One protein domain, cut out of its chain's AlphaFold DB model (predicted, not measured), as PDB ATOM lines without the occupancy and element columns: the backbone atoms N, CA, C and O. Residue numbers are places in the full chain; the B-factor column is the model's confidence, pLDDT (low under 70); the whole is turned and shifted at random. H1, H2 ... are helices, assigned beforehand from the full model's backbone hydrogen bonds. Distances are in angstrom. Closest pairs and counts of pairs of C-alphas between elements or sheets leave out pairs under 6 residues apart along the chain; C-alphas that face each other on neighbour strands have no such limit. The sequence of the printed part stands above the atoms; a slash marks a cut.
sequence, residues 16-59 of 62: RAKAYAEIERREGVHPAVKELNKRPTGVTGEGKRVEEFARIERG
ATOM      1  N   ARG A  16      24.833   1.986 -57.151       76.56
ATOM      2  CA  ARG A  16      25.372   2.600 -55.928       76.56
ATOM      3  C   ARG A  16      24.903   1.879 -54.671       76.56
ATOM      4  O   ARG A  16      25.717   1.602 -53.799       76.56
ATOM      5  N   ALA A  17      23.618   1.528 -54.590       81.19
ATOM      6  CA  ALA A  17      23.076   0.801 -53.441       81.19
ATOM      7  C   ALA A  17      23.755  -0.568 -53.250       81.19
ATOM      8  O   ALA A  17      24.091  -0.945 -52.127       81.19
ATOM      9  N   LYS A  18      24.023  -1.289 -54.350       83.75
ATOM     10  CA  LYS A  18      24.762  -2.561 -54.312       83.75
ATOM     11  C   LYS A  18      26.203  -2.372 -53.842       83.75
ATOM     12  O   LYS A  18      26.646  -3.132 -52.987       83.75
ATOM     13  N   ALA A  19      26.891  -1.349 -54.353       82.38
ATOM     14  CA  ALA A  19      28.256  -1.022 -53.948       82.38
ATOM     15  C   ALA A  19      28.337  -0.662 -52.456       82.38
ATOM     16  O   ALA A  19      29.210  -1.164 -51.752       82.38
ATOM     17  N   TYR A  20      27.395   0.134 -51.941       81.94
ATOM     18  CA  TYR A  20      27.339   0.452 -50.512       81.94
ATOM     19  C   TYR A  20      27.084  -0.786 -49.649       81.94
ATOM     20  O   TYR A  20      27.770  -0.976 -48.647       81.94
ATOM     21  N   ALA A  21      26.173  -1.670 -50.063       83.62
ATOM     22  CA  ALA A  21      25.920  -2.921 -49.349       83.62
ATOM     23  C   ALA A  21      27.129  -3.877 -49.384       83.62
ATOM     24  O   ALA A  21      27.353  -4.643 -48.450       83.62
ATOM     25  N   GLU A  22      27.916  -3.869 -50.462       86.44
ATOM     26  CA  GLU A  22      29.150  -4.652 -50.554       86.44
ATOM     27  C   GLU A  22      30.255  -4.100 -49.646       86.44
ATOM     28  O   GLU A  22      30.901  -4.876 -48.941       86.44
ATOM     29  N   ILE A  23      30.417  -2.775 -49.601       82.69
ATOM     30  CA  ILE A  23      31.327  -2.093 -48.672       82.69
ATOM     31  C   ILE A  23      30.949  -2.427 -47.226       82.69
ATOM     32  O   ILE A  23      31.809  -2.858 -46.463       82.69
ATOM     33  N   GLU A  24      29.667  -2.325 -46.869       80.62
ATOM     34  CA  GLU A  24      29.175  -2.663 -45.529       80.62
ATOM     35  C   GLU A  24      29.455  -4.128 -45.163       80.62
ATOM     36  O   GLU A  24      29.911  -4.415 -44.057       80.62
ATOM     37  N   ARG A  25      29.246  -5.069 -46.095       83.69
ATOM     38  CA  ARG A  25      29.556  -6.491 -45.865       83.69
ATOM     39  C   ARG A  25      31.051  -6.751 -45.693       83.69
ATOM     40  O   ARG A  25      31.421  -7.604 -44.890       83.69
ATOM     41  N   ARG A  26      31.900  -6.059 -46.457       82.81
ATOM     42  CA  ARG A  26      33.358  -6.250 -46.449       82.81
ATOM     43  C   ARG A  26      34.017  -5.616 -45.229       82.81
ATOM     44  O   ARG A  26      34.879  -6.227 -44.608       82.81
ATOM     45  N   GLU A  27      33.652  -4.380 -44.927       84.31
ATOM     46  CA  GLU A  27      34.288  -3.569 -43.884       84.31
ATOM     47  C   GLU A  27      33.589  -3.741 -42.531       84.31
ATOM     48  O   GLU A  27      34.167  -3.463 -41.478       84.31
ATOM     49  N   GLY A  28      32.363  -4.272 -42.548       80.94
ATOM     50  CA  GLY A  28      31.514  -4.376 -41.377       80.94
ATOM     51  C   GLY A  28      31.071  -3.002 -40.873       80.94
ATOM     52  O   GLY A  28      31.330  -1.953 -41.462       80.94
ATOM     53  N   VAL A  29      30.389  -2.993 -39.729       79.62
ATOM     54  CA  VAL A  29      29.957  -1.740 -39.100       79.62
ATOM     55  C   VAL A  29      31.150  -1.062 -38.424       79.62
ATOM     56  O   VAL A  29      31.747  -1.628 -37.499       79.62
ATOM     57  N   HIS A  30      31.453   0.173 -38.837       80.81
ATOM     58  CA  HIS A  30      32.521   0.984 -38.254       80.81
ATOM     59  C   HIS A  30      32.335   1.149 -36.726       80.81
ATOM     60  O   HIS A  30      31.211   1.403 -36.273       80.81
ATOM     61  N   PRO A  31      33.399   1.066 -35.900       80.00
ATOM     62  CA  PRO A  31      33.290   1.151 -34.440       80.00
ATOM     63  C   PRO A  31      32.547   2.394 -33.935       80.00
ATOM     64  O   PRO A  31      31.731   2.285 -33.028       80.00
ATOM     65  N   ALA A  32      32.743   3.554 -34.571       79.12
ATOM     66  CA  ALA A  32      32.031   4.784 -34.204       79.12
ATOM     67  C   ALA A  32      30.503   4.671 -34.365       79.12
ATOM     68  O   ALA A  32      29.760   5.217 -33.556       79.12
ATOM     69  N   VAL A  33      30.029   3.927 -35.371       76.88
ATOM     70  CA  VAL A  33      28.596   3.672 -35.582       76.88
ATOM     71  C   VAL A  33      28.066   2.715 -34.518       76.88
ATOM     72  O   VAL A  33      26.985   2.933 -33.982       76.88
ATOM     73  N   LYS A  34      28.850   1.698 -34.133       80.31
ATOM     74  CA  LYS A  34      28.497   0.823 -33.003       80.31
ATOM     75  C   LYS A  34      28.378   1.617 -31.702       80.31
ATOM     76  O   LYS A  34      27.424   1.411 -30.965       80.31
ATOM     77  N   GLU A  35      29.305   2.533 -31.437       80.00
ATOM     78  CA  GLU A  35      29.250   3.408 -30.259       80.00
ATOM     79  C   GLU A  35      28.077   4.394 -30.309       80.00
ATOM     80  O   GLU A  35      27.433   4.620 -29.288       80.00
ATOM     81  N   LEU A  36      27.733   4.929 -31.485       76.62
ATOM     82  CA  LEU A  36      26.528   5.745 -31.665       76.62
ATOM     83  C   LEU A  36      25.252   4.947 -31.383       76.62
ATOM     84  O   LEU A  36      24.395   5.431 -30.653       76.62
ATOM     85  N   ASN A  37      25.154   3.717 -31.887       74.56
ATOM     86  CA  ASN A  37      23.993   2.847 -31.668       74.56
ATOM     87  C   ASN A  37      23.868   2.360 -30.216       74.56
ATOM     88  O   ASN A  37      22.777   2.005 -29.783       74.56
ATOM     89  N   LYS A  38      24.969   2.339 -29.455       73.69
ATOM     90  CA  LYS A  38      24.959   2.064 -28.010       73.69
ATOM     91  C   LYS A  38      24.510   3.261 -27.178       73.69
ATOM     92  O   LYS A  38      24.226   3.082 -25.993       73.69
ATOM     93  N   ARG A  39      24.484   4.479 -27.741       67.00
ATOM     94  CA  ARG A  39      24.011   5.646 -26.990       67.00
ATOM     95  C   ARG A  39      22.558   5.390 -26.607       67.00
ATOM     96  O   ARG A  39      21.760   5.073 -27.488       67.00
ATOM     97  N   PRO A  40      22.196   5.521 -25.320       64.00
ATOM     98  CA  PRO A  40      20.815   5.339 -24.933       64.00
ATOM     99  C   PRO A  40      19.998   6.401 -25.665       64.00
ATOM    100  O   PRO A  40      20.227   7.600 -25.498       64.00
ATOM    101  N   THR A  41      19.037   5.957 -26.469       62.47
ATOM    102  CA  THR A  41      18.083   6.804 -27.204       62.47
ATOM    103  C   THR A  41      17.245   7.699 -26.278       62.47
ATOM    104  O   THR A  41      16.561   8.598 -26.747       62.47
ATOM    105  N   GLY A  42      17.332   7.500 -24.956       54.62
ATOM    106  CA  GLY A  42      16.726   8.348 -23.930       54.62
ATOM    107  C   GLY A  42      17.603   9.485 -23.380       54.62
ATOM    108  O   GLY A  42      17.117  10.245 -22.545       54.62
ATOM    109  N   VAL A  43      18.875   9.624 -23.788       55.00
ATOM    110  CA  VAL A  43      19.740  10.736 -23.313       55.00
ATOM    111  C   VAL A  43      19.540  12.001 -24.149       55.00
ATOM    112  O   VAL A  43      19.679  13.115 -23.644       55.00
ATOM    113  N   THR A  44      19.163  11.855 -25.417       56.72
ATOM    114  CA  THR A  44      18.621  12.960 -26.208       56.72
ATOM    115  C   THR A  44      17.216  13.234 -25.684       56.72
ATOM    116  O   THR A  44      16.399  12.324 -25.610       56.72
ATOM    117  N   GLY A  45      16.928  14.468 -25.262       56.75
ATOM    118  CA  GLY A  45      15.701  14.866 -24.551       56.75
ATOM    119  C   GLY A  45      14.358  14.622 -25.265       56.75
ATOM    120  O   GLY A  45      13.352  15.190 -24.868       56.75
ATOM    121  N   GLU A  46      14.310  13.807 -26.314       61.97
ATOM    122  CA  GLU A  46      13.103  13.304 -26.971       61.97
ATOM    123  C   GLU A  46      12.240  12.462 -26.032       61.97
ATOM    124  O   GLU A  46      11.054  12.751 -25.922       61.97
ATOM    125  N   GLY A  47      12.821  11.519 -25.281       66.06
ATOM    126  CA  GLY A  47      12.059  10.719 -24.310       66.06
ATOM    127  C   GLY A  47      11.396  11.579 -23.229       66.06
ATOM    128  O   GLY A  47      10.205  11.439 -22.968       66.06
ATOM    129  N   LYS A  48      12.140  12.555 -22.690       68.62
ATOM    130  CA  LYS A  48      11.625  13.523 -21.706       68.62
ATOM    131  C   LYS A  48      10.539  14.429 -22.282       68.62
ATOM    132  O   LYS A  48       9.582  14.739 -21.589       68.62
ATOM    133  N   ARG A  49      10.670  14.853 -23.545       73.38
ATOM    134  CA  ARG A  49       9.637  15.654 -24.219       73.38
ATOM    135  C   ARG A  49       8.352  14.859 -24.410       73.38
ATOM    136  O   ARG A  49       7.290  15.393 -24.141       73.38
ATOM    137  N   VAL A  50       8.440  13.603 -24.845       79.25
ATOM    138  CA  VAL A  50       7.262  12.734 -25.015       79.25
ATOM    139  C   VAL A  50       6.559  12.490 -23.677       79.25
ATOM    140  O   VAL A  50       5.336  12.570 -23.610       79.25
ATOM    141  N   GLU A  51       7.320  12.245 -22.612       80.31
ATOM    142  CA  GLU A  51       6.784  12.092 -21.257       80.31
ATOM    143  C   GLU A  51       6.091  13.371 -20.760       80.31
ATOM    144  O   GLU A  51       4.981  13.305 -20.236       80.31
ATOM    145  N   GLU A  52       6.701  14.535 -21.002       80.56
ATOM    146  CA  GLU A  52       6.147  15.846 -20.656       80.56
ATOM    147  C   GLU A  52       4.864  16.162 -21.438       80.56
ATOM    148  O   GLU A  52       3.872  16.582 -20.846       80.56
ATOM    149  N   PHE A  53       4.840  15.907 -22.752       84.31
ATOM    150  CA  PHE A  53       3.630  16.065 -23.565       84.31
ATOM    151  C   PHE A  53       2.497  15.182 -23.045       84.31
ATOM    152  O   PHE A  53       1.375  15.654 -22.883       84.31
ATOM    153  N   ALA A  54       2.799  13.927 -22.710       86.25
ATOM    154  CA  ALA A  54       1.812  13.012 -22.158       86.25
ATOM    155  C   ALA A  54       1.328  13.441 -20.758       86.25
ATOM    156  O   ALA A  54       0.173  13.196 -20.418       86.25
ATOM    157  N   ARG A  55       2.181  14.078 -19.939       84.50
ATOM    158  CA  ARG A  55       1.792  14.655 -18.639       84.50
ATOM    159  C   ARG A  55       0.802  15.809 -18.813       84.50
ATOM    160  O   ARG A  55      -0.235  15.826 -18.154       84.50
ATOM    161  N   ILE A  56       1.102  16.733 -19.728       88.94
ATOM    162  CA  ILE A  56       0.239  17.879 -20.054       88.94
ATOM    163  C   ILE A  56      -1.113  17.394 -20.594       88.94
ATOM    164  O   ILE A  56      -2.153  17.836 -20.116       88.94
ATOM    165  N   GLU A  57      -1.125  16.434 -21.527       81.06
ATOM    166  CA  GLU A  57      -2.374  15.863 -22.059       81.06
ATOM    167  C   GLU A  57      -3.240  15.192 -20.982       81.06
ATOM    168  O   GLU A  57      -4.467  15.215 -21.077       81.06
ATOM    169  N   ARG A  58      -2.624  14.616 -19.940       87.00
ATOM    170  CA  ARG A  58      -3.337  14.018 -18.800       87.00
ATOM    171  C   ARG A  58      -3.874  15.043 -17.794       87.00
ATOM    172  O   ARG A  58      -4.573  14.644 -16.865       87.00
ATOM    173  N   GLY A  59      -3.586  16.334 -17.968       79.06
ATOM    174  CA  GLY A  59      -4.030  17.392 -17.056       79.06
ATOM    175  C   GLY A  59      -3.289  17.403 -15.716       79.06
ATOM    176  O   GLY A  59      -3.790  17.953 -14.740       79.06
TER     177      GLY A  59
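What this domain is: This is residues 16 to 59 of the 62 residues of an uncharacterized protein of Bieblia vinaykumarii (UniProt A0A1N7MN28). Reading from residue 16, you see an open L with no packed core: H1 makes the short arm, the chain turns a corner after it, and H2 and H3 follow one another in the long arm. No helix touches another, and residues 16 to 59 stand free. The printed part has 44 residues with three named helices, in the order H1, H2, H3, and no named strand; the class is all helix. The whole is extended, with a radius of gyration of the C-alphas of 18.0 A and spans of 53 by 21 by 9 A.

How they stand to each other: Start with H1, residues 16 to 27, and go on through a tight link of 3 residues to H2, residues 31 to 38; the two are apart, with no C-alpha of the one within 8 A of the other. A short link of 7 residues then leads to H3, residues 46 to 57. H2 and H3 are apart, and H1 and H3 are apart too, by the same 8 A. Look along the backbones of H1, H2 and H3: in each, every O i to N i+4 pair is within hydrogen-bond range.

Where its parts are: Find C-alpha 16 at (25.372, 2.600, -55.928); from there H1 runs 16.2 A to C-alpha 27. H2 begins at C-alpha 31, at (33.290, 1.151, -34.440), and measures 10.6 A. H3 measures 16.4 A from C-alpha 46 to C-alpha 57, at (-2.374, 15.863, -22.059).

The domain as a whole: The two C-alphas farthest apart are those of Arg 26 and Gly 59, at 53.1 A. The printed part has no cut, and neither link is long. In the B-factor column, find residues 39 to 48 under 70, the residues of low confidence in the printed part; the mean pLDDT of the printed part is 76.6.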